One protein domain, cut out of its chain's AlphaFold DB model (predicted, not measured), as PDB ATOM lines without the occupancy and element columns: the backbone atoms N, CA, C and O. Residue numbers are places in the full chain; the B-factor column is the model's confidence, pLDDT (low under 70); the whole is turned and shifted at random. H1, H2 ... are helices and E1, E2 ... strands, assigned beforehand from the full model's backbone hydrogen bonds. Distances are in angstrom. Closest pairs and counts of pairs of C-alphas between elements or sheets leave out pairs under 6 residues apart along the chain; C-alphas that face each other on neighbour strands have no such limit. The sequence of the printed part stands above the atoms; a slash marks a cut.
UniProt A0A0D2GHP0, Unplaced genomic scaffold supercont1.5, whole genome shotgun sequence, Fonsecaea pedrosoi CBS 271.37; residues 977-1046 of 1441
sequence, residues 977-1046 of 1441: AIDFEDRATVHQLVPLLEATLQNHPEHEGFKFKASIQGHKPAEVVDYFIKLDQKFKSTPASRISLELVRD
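What this domain is: This is residues 977 to 1046 of the 1441 residues of an uncharacterized protein of Fonsecaea pedrosoi CBS 271.37 (UniProt A0A0D2GHP0). A narrow ribbon of two parallel strands, E1 and E2, and two helices, H1 and H2, run lengthwise along one elongated body, the helices the opposite way to the strands. H2 packs on the ribbon, mainly on E2, while H1 makes a looser third edge with few contacts, and the ribbon and the two helices form a triangle in cross-section. The printed part has 70 residues, with two named helices and two named strands in the order H1, E1, H2, E2; the class is mixed, helices and strands. It is compact, with a radius of gyration of the C-alphas of 12.5 A, and spans 39 by 21 by 18 A.

How they stand to each other: E1, residues 1006 to 1011, and E2, residues 1039 to 1044, are parallel neighbours at 27 degrees; N 1008 and O 1040, 2.9 A, and N 1042 and O 1008, 2.8 A, are within hydrogen-bond range. Between them in the chain comes H2, residues 1018 to 1033, completing a strand-helix-strand unit, two parallel neighbour strands joined through a helix, with a right-handed crossover. The closest C-alphas of H2 and E2, Asp 1028 and Leu 1041, are 5.2 A apart. H1, residues 983 to 999, is close to H2 but not clearly touching, the closest C-alphas, Arg 983 and Tyr 1023, being 7.9 A apart; they run the same way at a shallow tilt of 17 degrees. Every O i to N i+4 pair of H2 is within hydrogen-bond range, and 11 of 13 in H1.

Where its parts are: H1 begins at C-alpha 983, (-28.732, 51.854, 119.418), and is 24.9 A long. H2 is 22.3 A long, E1 16.5 A and E2 16.2 A, ending at C-alpha 1044, (-29.838, 53.632, 102.204).

The domain as a whole: The C-alphas farthest apart, Asn 999 and His 1015, are 38.8 A apart. The printed part has no cut and no long link; H2 to E2 is tight. Confidence is under 70 at residue 980, residues 1013 to 1017 and residues 1045 to 1046.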
ATOM      1  N   ALA A 977     -28.947  44.316 114.700       77.42
ATOM      2  CA  ALA A 977     -29.106  45.399 115.673       77.42
ATOM      3  C   ALA A 977     -29.330  46.765 114.994       77.42
ATOM      4  O   ALA A 977     -30.114  47.572 115.489       77.42
ATOM      5  N   ILE A 978     -28.688  47.008 113.846       80.60
ATOM      6  CA  ILE A 978     -28.941  48.185 113.000       80.60
ATOM      7  C   ILE A 978     -30.356  48.130 112.410       80.60
ATOM      8  O   ILE A 978     -31.077  49.126 112.476       80.60
ATOM      9  N   ASP A 979     -30.771  46.978 111.884       74.37
ATOM     10  CA  ASP A 979     -32.094  46.786 111.278       74.37
ATOM     11  C   ASP A 979     -33.223  46.992 112.303       74.37
ATOM     12  O   ASP A 979     -34.222  47.641 111.994       74.37
ATOM     13  N   PHE A 980     -33.026  46.520 113.541       68.83
ATOM     14  CA  PHE A 980     -33.934  46.708 114.683       68.83
ATOM     15  C   PHE A 980     -33.797  48.066 115.384       68.83
ATOM     16  O   PHE A 980     -34.507  48.322 116.354       68.83
ATOM     17  N   GLU A 981     -32.896  48.938 114.925       71.61
ATOM     18  CA  GLU A 981     -32.676  50.272 115.501       71.61
ATOM     19  C   GLU A 981     -32.234  50.244 116.983       71.61
ATOM     20  O   GLU A 981     -32.395  51.226 117.714       71.61
ATOM     21  N   ASP A 982     -31.626  49.139 117.430       71.95
ATOM     22  CA  ASP A 982     -31.150  48.941 118.802       71.95
ATOM     23  C   ASP A 982     -29.806  49.656 119.013       71.95
ATOM     24  O   ASP A 982     -28.715  49.077 118.946       71.95
ATOM     25  N   ARG A 983     -29.893  50.967 119.259       76.92
ATOM     26  CA  ARG A 983     -28.732  51.854 119.418       76.92
ATOM     27  C   ARG A 983     -27.774  51.370 120.505       76.92
ATOM     28  O   ARG A 983     -26.561  51.454 120.326       76.92
ATOM     29  N   ALA A 984     -28.299  50.875 121.623       72.35
ATOM     30  CA  ALA A 984     -27.491  50.458 122.760       72.35
ATOM     31  C   ALA A 984     -26.680  49.198 122.430       72.35
ATOM     32  O   ALA A 984     -25.478  49.155 122.702       72.35
ATOM     33  N   THR A 985     -27.296  48.222 121.761       76.75
ATOM     34  CA  THR A 985     -26.605  47.036 121.244       76.75
ATOM     35  C   THR A 985     -25.561  47.397 120.192       76.75
ATOM     36  O   THR A 985     -24.411  46.970 120.304       76.75
ATOM     37  N   VAL A 986     -25.902  48.260 119.229       82.57
ATOM     38  CA  VAL A 986     -24.954  48.778 118.225       82.57
ATOM     39  C   VAL A 986     -23.748  49.432 118.910       82.57
ATOM     40  O   VAL A 986     -22.603  49.104 118.606       82.57
ATOM     41  N   HIS A 987     -23.974  50.298 119.899       82.49
ATOM     42  CA  HIS A 987     -22.906  50.953 120.656       82.49
ATOM     43  C   HIS A 987     -21.986  49.988 121.407       82.49
ATOM     44  O   HIS A 987     -20.802  50.292 121.566       82.49
ATOM     45  N   GLN A 988     -22.504  48.856 121.887       78.52
ATOM     46  CA  GLN A 988     -21.695  47.847 122.572       78.52
ATOM     47  C   GLN A 988     -20.972  46.905 121.607       78.52
ATOM     48  O   GLN A 988     -19.860  46.471 121.909       78.52
ATOM     49  N   LEU A 989     -21.553  46.639 120.437       84.42
ATOM     50  CA  LEU A 989     -20.953  45.803 119.402       84.42
ATOM     51  C   LEU A 989     -19.812  46.486 118.659       84.42
ATOM     52  O   LEU A 989     -18.856  45.803 118.312       84.42
ATOM     53  N   VAL A 990     -19.873  47.805 118.441       87.95
ATOM     54  CA  VAL A 990     -18.828  48.526 117.689       87.95
ATOM     55  C   VAL A 990     -17.424  48.296 118.266       87.95
ATOM     56  O   VAL A 990     -16.591  47.769 117.532       87.95
ATOM     57  N   PRO A 991     -17.139  48.587 119.554       84.20
ATOM     58  CA  PRO A 991     -15.797  48.384 120.103       84.20
ATOM     59  C   PRO A 991     -15.366  46.913 120.083       84.20
ATOM     60  O   PRO A 991     -14.187  46.602 119.947       84.20
ATOM     61  N   LEU A 992     -16.328  46.001 120.229       81.43
ATOM     62  CA  LEU A 992     -16.096  44.562 120.296       81.43
ATOM     63  C   LEU A 992     -15.734  44.005 118.910       81.43
ATOM     64  O   LEU A 992     -14.783  43.236 118.778       81.43
ATOM     65  N   LEU A 993     -16.423  44.462 117.863       86.78
ATOM     66  CA  LEU A 993     -16.113  44.144 116.473       86.78
ATOM     67  C   LEU A 993     -14.796  44.796 116.027       86.78
ATOM     68  O   LEU A 993     -14.002  44.136 115.366       86.78
ATOM     69  N   GLU A 994     -14.516  46.037 116.439       87.73
ATOM     70  CA  GLU A 994     -13.227  46.704 116.191       87.73
ATOM     71  C   GLU A 994     -12.057  45.940 116.829       87.73
ATOM     72  O   GLU A 994     -11.071  45.652 116.148       87.73
ATOM     73  N   ALA A 995     -12.175  45.551 118.103       83.62
ATOM     74  CA  ALA A 995     -11.159  44.764 118.804       83.62
ATOM     75  C   ALA A 995     -10.969  43.371 118.179       83.62
ATOM     76  O   ALA A 995      -9.846  42.893 118.040       83.62
ATOM     77  N   THR A 996     -12.060  42.729 117.751       83.92
ATOM     78  CA  THR A 996     -11.995  41.430 117.065       83.92
ATOM     79  C   THR A 996     -11.300  41.560 115.716       83.92
ATOM     80  O   THR A 996     -10.404  40.779 115.414       83.92
ATOM     81  N   LEU A 997     -11.642  42.583 114.926       87.41
ATOM     82  CA  LEU A 997     -10.970  42.869 113.660       87.41
ATOM     83  C   LEU A 997      -9.475  43.113 113.881       87.41
ATOM     84  O   LEU A 997      -8.669  42.601 113.111       87.41
ATOM     85  N   GLN A 998      -9.068  43.851 114.920       84.44
ATOM     86  CA  GLN A 998      -7.646  44.068 115.236       84.44
ATOM     87  C   GLN A 998      -6.866  42.759 115.435       84.44
ATOM     88  O   GLN A 998      -5.720  42.681 114.997       84.44
ATOM     89  N   ASN A 999      -7.494  41.729 116.006       83.80
ATOM     90  CA  ASN A 999      -6.899  40.397 116.164       83.80
ATOM     91  C   ASN A 999      -6.935  39.544 114.878       83.80
ATOM     92  O   ASN A 999      -6.231  38.541 114.806       83.80
ATOM     93  N   HIS A1000      -7.718  39.955 113.876       85.25
ATOM     94  CA  HIS A1000      -7.893  39.308 112.571       85.25
ATOM     95  C   HIS A1000      -7.487  40.264 111.428       85.25
ATOM     96  O   HIS A1000      -8.346  40.839 110.740       85.25
ATOM     97  N   PRO A1001      -6.179  40.535 111.243       81.02
ATOM     98  CA  PRO A1001      -5.689  41.471 110.227       81.02
ATOM     99  C   PRO A1001      -6.023  41.047 108.787       81.02
ATOM    100  O   PRO A1001      -6.076  41.902 107.909       81.02
ATOM    101  N   GLU A1002      -6.290  39.762 108.548       86.31
ATOM    102  CA  GLU A1002      -6.706  39.199 107.260       86.31
ATOM    103  C   GLU A1002      -8.103  39.646 106.805       86.31
ATOM    104  O   GLU A1002      -8.420  39.556 105.620       86.31
ATOM    105  N   HIS A1003      -8.949  40.129 107.719       85.15
ATOM    106  CA  HIS A1003     -10.310  40.547 107.393       85.15
ATOM    107  C   HIS A1003     -10.338  42.018 106.946       85.15
ATOM    108  O   HIS A1003      -9.946  42.916 107.697       85.15
ATOM    109  N   GLU A1004     -10.892  42.296 105.763       83.77
ATOM    110  CA  GLU A1004     -10.963  43.654 105.181       83.77
ATOM    111  C   GLU A1004     -11.906  44.616 105.932       83.77
ATOM    112  O   GLU A1004     -11.956  45.808 105.637       83.77
ATOM    113  N   GLY A1005     -12.621  44.119 106.944       88.56
ATOM    114  CA  GLY A1005     -13.678  44.845 107.644       88.56
ATOM    115  C   GLY A1005     -15.099  44.474 107.227       88.56
ATOM    116  O   GLY A1005     -15.317  43.441 106.600       88.56
ATOM    117  N   PHE A1006     -16.068  45.308 107.611       92.72
ATOM    118  CA  PHE A1006     -17.489  45.109 107.305       92.72
ATOM    119  C   PHE A1006     -18.154  46.412 106.859       92.72
ATOM    120  O   PHE A1006     -17.899  47.487 107.409       92.72
ATOM    121  N   LYS A1007     -19.055  46.298 105.881       91.17
ATOM    122  CA  LYS A1007     -19.934  47.379 105.429       91.17
ATOM    123  C   LYS A1007     -21.370  47.030 105.800       91.17
ATOM    124  O   LYS A1007     -21.933  46.085 105.254       91.17
ATOM    125  N   PHE A1008     -21.940  47.784 106.728       93.54
ATOM    126  CA  PHE A1008     -23.322  47.617 107.173       93.54
ATOM    127  C   PHE A1008     -24.257  48.539 106.402       93.54
ATOM    128  O   PHE A1008     -23.834  49.590 105.926       93.54
ATOM    129  N   LYS A1009     -25.538  48.182 106.308       87.28
ATOM    130  CA  LYS A1009     -26.574  49.033 105.706       87.28
ATOM    131  C   LYS A1009     -27.532  49.522 106.784       87.28
ATOM    132  O   LYS A1009     -28.032  48.717 107.556       87.28
ATOM    133  N   ALA A1010     -27.803  50.821 106.829       85.75
ATOM    134  CA  ALA A1010     -28.848  51.397 107.672       85.75
ATOM    135  C   ALA A1010     -29.882  52.100 106.793       85.75
ATOM    136  O   ALA A1010     -29.563  53.052 106.080       85.75
ATOM    137  N   SER A1011     -31.133  51.645 106.859       78.84
ATOM    138  CA  SER A1011     -32.250  52.349 106.222       78.84
ATOM    139  C   SER A1011     -32.484  53.694 106.917       78.84
ATOM    140  O   SER A1011     -32.612  53.747 108.142       78.84
ATOM    141  N   ILE A1012     -32.565  54.768 106.126       75.00
ATOM    142  CA  ILE A1012     -32.898  56.141 106.548       75.00
ATOM    143  C   ILE A1012     -34.149  56.662 105.816       75.00
ATOM    144  O   ILE A1012     -34.213  57.815 105.371       75.00
ATOM    145  N   GLN A1013     -35.139  55.781 105.644       69.02
ATOM    146  CA  GLN A1013     -36.434  56.094 105.034       69.02
ATOM    147  C   GLN A1013     -37.186  57.192 105.811       69.02
ATOM    148  O   GLN A1013     -37.051  57.328 107.026       69.02
ATOM    149  N   GLY A1014     -38.027  57.965 105.113       58.08
ATOM    150  CA  GLY A1014     -38.737  59.119 105.690       58.08
ATOM    151  C   GLY A1014     -39.739  58.787 106.804       58.08
ATOM    152  O   GLY A1014     -40.127  59.675 107.558       58.08
ATOM    153  N   HIS A1015     -40.140  57.521 106.944       56.78
ATOM    154  CA  HIS A1015     -41.004  57.073 108.035       56.78
ATOM    155  C   HIS A1015     -40.229  56.676 109.303       56.78
ATOM    156  O   HIS A1015     -40.850  56.305 110.292       56.78
ATOM    157  N   LYS A1016     -38.894  56.721 109.330       60.34
ATOM    158  CA  LYS A1016     -38.153  56.495 110.579       60.34
ATOM    159  C   LYS A1016     -38.170  57.758 111.450       60.34
ATOM    160  O   LYS A1016     -38.158  58.864 110.904       60.34
ATOM    161  N   PRO A1017     -38.230  57.648 112.793       63.17
ATOM    162  CA  PRO A1017     -38.137  58.810 113.677       63.17
ATOM    163  C   PRO A1017     -36.862  59.617 113.402       63.17
ATOM    164  O   PRO A1017     -35.794  59.034 113.196       63.17
ATOM    165  N   ALA A1018     -36.954  60.950 113.420       70.98
ATOM    166  CA  ALA A1018     -35.832  61.831 113.081       70.98
ATOM    167  C   ALA A1018     -34.579  61.543 113.927       70.98
ATOM    168  O   ALA A1018     -33.466  61.548 113.410       70.98
ATOM    169  N   GLU A1019     -34.765  61.199 115.200       72.77
ATOM    170  CA  GLU A1019     -33.688  60.827 116.119       72.77
ATOM    171  C   GLU A1019     -32.939  59.550 115.708       72.77
ATOM    172  O   GLU A1019     -31.739  59.434 115.940       72.77
ATOM    173  N   VAL A1020     -33.632  58.574 115.110       72.91
ATOM    174  CA  VAL A1020     -33.013  57.329 114.620       72.91
ATOM    175  C   VAL A1020     -32.177  57.626 113.380       72.91
ATOM    176  O   VAL A1020     -31.050  57.150 113.255       72.91
ATOM    177  N   VAL A1021     -32.715  58.452 112.481       78.12
ATOM    178  CA  VAL A1021     -32.004  58.894 111.279       78.12
ATOM    179  C   VAL A1021     -30.749  59.682 111.663       78.12
ATOM    180  O   VAL A1021     -29.664  59.377 111.171       78.12
ATOM    181  N   ASP A1022     -30.873  60.638 112.586       83.62
ATOM    182  CA  ASP A1022     -29.749  61.422 113.105       83.62
ATOM    183  C   ASP A1022     -28.702  60.537 113.801       83.62
ATOM    184  O   ASP A1022     -27.501  60.705 113.588       83.62
ATOM    185  N   TYR A1023     -29.138  59.527 114.563       85.58
ATOM    186  CA  TYR A1023     -28.241  58.543 115.167       85.58
ATOM    187  C   TYR A1023     -27.394  57.801 114.124       85.58
ATOM    188  O   TYR A1023     -26.170  57.747 114.260       85.58
ATOM    189  N   PHE A1024     -28.009  57.260 113.067       88.90
ATOM    190  CA  PHE A1024     -27.265  56.543 112.029       88.90
ATOM    191  C   PHE A1024     -26.359  57.464 111.207       88.90
ATOM    192  O   PHE A1024     -25.257  57.056 110.849       88.90
ATOM    193  N   ILE A1025     -26.762  58.718 110.977       88.43
ATOM    194  CA  ILE A1025     -25.898  59.730 110.351       88.43
ATOM    195  C   ILE A1025     -24.659  59.990 111.215       88.43
ATOM    196  O   ILE A1025     -23.536  59.953 110.711       88.43
ATOM    197  N   LYS A1026     -24.837  60.207 112.522       90.25
ATOM    198  CA  LYS A1026     -23.724  60.400 113.465       90.25
ATOM    199  C   LYS A1026     -22.825  59.168 113.549       90.25
ATOM    200  O   LYS A1026     -21.606  59.305 113.644       90.25
ATOM    201  N   LEU A1027     -23.404  57.970 113.493       90.27
ATOM    202  CA  LEU A1027     -22.659  56.714 113.510       90.27
ATOM    203  C   LEU A1027     -21.808  56.534 112.240       90.27
ATOM    204  O   LEU A1027     -20.626  56.214 112.347       90.27
ATOM    205  N   ASP A1028     -22.365  56.817 111.059       91.49
ATOM    206  CA  ASP A1028     -21.625  56.839 109.789       91.49
ATOM    207  C   ASP A1028     -20.474  57.860 109.819       91.49
ATOM    208  O   ASP A1028     -19.327  57.538 109.503       91.49
ATOM    209  N   GLN A1029     -20.742  59.082 110.294       90.96
ATOM    210  CA  GLN A1029     -19.713  60.114 110.469       90.96
ATOM    211  C   GLN A1029     -18.602  59.670 111.429       90.96
ATOM    212  O   GLN A1029     -17.422  59.925 111.170       90.96
ATOM    213  N   LYS A1030     -18.947  58.983 112.524       88.80
ATOM    214  CA  LYS A1030     -17.975  58.427 113.474       88.80
ATOM    215  C   LYS A1030     -17.074  57.387 112.807       88.80
ATOM    216  O   LYS A1030     -15.857  57.457 112.965       88.80
ATOM    217  N   PHE A1031     -17.639  56.460 112.036       90.51
ATOM    218  CA  PHE A1031     -16.845  55.469 111.309       90.51
ATOM    219  C   PHE A1031     -15.924  56.118 110.273       90.51
ATOM    220  O   PHE A1031     -14.740  55.802 110.236       90.51
ATOM    221  N   LYS A1032     -16.425  57.092 109.503       88.04
ATOM    222  CA  LYS A1032     -15.634  57.830 108.501       88.04
ATOM    223  C   LYS A1032     -14.516  58.686 109.098       88.04
ATOM    224  O   LYS A1032     -13.479  58.856 108.467       88.04
ATOM    225  N   SER A1033     -14.723  59.245 110.290       88.25
ATOM    226  CA  SER A1033     -13.727  60.080 110.980       88.25
ATOM    227  C   SER A1033     -12.702  59.280 111.786       88.25
ATOM    228  O   SER A1033     -11.702  59.858 112.202       88.25
ATOM    229  N   THR A1034     -12.911  57.974 111.987       85.63
ATOM    230  CA  THR A1034     -11.997  57.088 112.720       85.63
ATOM    231  C   THR A1034     -11.040  56.411 111.726       85.63
ATOM    232  O   THR A1034     -11.425  55.418 111.112       85.63
ATOM    233  N   PRO A1035      -9.780  56.870 111.559       75.57
ATOM    234  CA  PRO A1035      -8.916  56.430 110.452       75.57
ATOM    235  C   PRO A1035      -8.548  54.940 110.496       75.57
ATOM    236  O   PRO A1035      -8.208  54.355 109.476       75.57
ATOM    237  N   ALA A1036      -8.600  54.332 111.686       77.84
ATOM    238  CA  ALA A1036      -8.311  52.917 111.908       77.84
ATOM    239  C   ALA A1036      -9.561  52.015 111.844       77.84
ATOM    240  O   ALA A1036      -9.438  50.795 111.983       77.84
ATOM    241  N   SER A1037     -10.759  52.587 111.671       82.13
ATOM    242  CA  SER A1037     -11.995  51.807 111.603       82.13
ATOM    243  C   SER A1037     -12.066  51.054 110.279       82.13
ATOM    244  O   SER A1037     -12.136  51.649 109.208       82.13
ATOM    245  N   ARG A1038     -12.110  49.724 110.365       88.92
ATOM    246  CA  ARG A1038     -12.461  48.831 109.249       88.92
ATOM    247  C   ARG A1038     -13.977  48.594 109.147       88.92
ATOM    248  O   ARG A1038     -14.432  47.720 108.421       88.92
ATOM    249  N   ILE A1039     -14.779  49.343 109.897       92.34
ATOM    250  CA  ILE A1039     -16.240  49.282 109.849       92.34
ATOM    251  C   ILE A1039     -16.747  50.500 109.083       92.34
ATOM    252  O   ILE A1039     -16.276  51.613 109.309       92.34
ATOM    253  N   SER A1040     -17.724  50.296 108.202       90.62
ATOM    254  CA  SER A1040     -18.406  51.365 107.467       90.62
ATOM    255  C   SER A1040     -19.922  51.173 107.481       90.62
ATOM    256  O   SER A1040     -20.412  50.051 107.632       90.62
ATOM    257  N   LEU A1041     -20.668  52.272 107.334       92.88
ATOM    258  CA  LEU A1041     -22.128  52.282 107.305       92.88
ATOM    259  C   LEU A1041     -22.621  52.934 106.009       92.88
ATOM    260  O   LEU A1041     -22.218  54.034 105.650       92.88
ATOM    261  N   GLU A1042     -23.501  52.251 105.294       90.30
ATOM    262  CA  GLU A1042     -24.179  52.753 104.107       90.30
ATOM    263  C   GLU A1042     -25.595  53.184 104.481       90.30
ATOM    264  O   GLU A1042     -26.422  52.361 104.873       90.30
ATOM    265  N   LEU A1043     -25.873  54.482 104.363       87.25
ATOM    266  CA  LEU A1043     -27.198  55.035 104.613       87.25
ATOM    267  C   LEU A1043     -28.052  54.890 103.349       87.25
ATOM    268  O   LEU A1043     -27.845  55.608 102.371       87.25
ATOM    269  N   VAL A1044     -29.002  53.958 103.366       77.90
ATOM    270  CA  VAL A1044     -29.838  53.632 102.204       77.90
ATOM    271  C   VAL A1044     -31.159  54.404 102.280       77.90
ATOM    272  O   VAL A1044     -31.902  54.304 103.260       77.90
ATOM    273  N   ARG A1045     -31.453  55.181 101.232       65.58
ATOM    274  CA  ARG A1045     -32.803  55.665 100.899       65.58
ATOM    275  C   ARG A1045     -33.250  54.913  99.657       65.58
ATOM    276  O   ARG A1045     -32.538  54.978  98.657       65.58
ATOM    277  N   ASP A1046     -34.397  54.244  99.700       47.00
ATOM    278  CA  ASP A1046     -34.910  53.576  98.501       47.00
ATOM    279  C   ASP A1046     -35.144  54.586  97.373       47.00
ATOM    280  O   ASP A1046     -35.559  55.732  97.601       47.00
TER     281      ASP A1046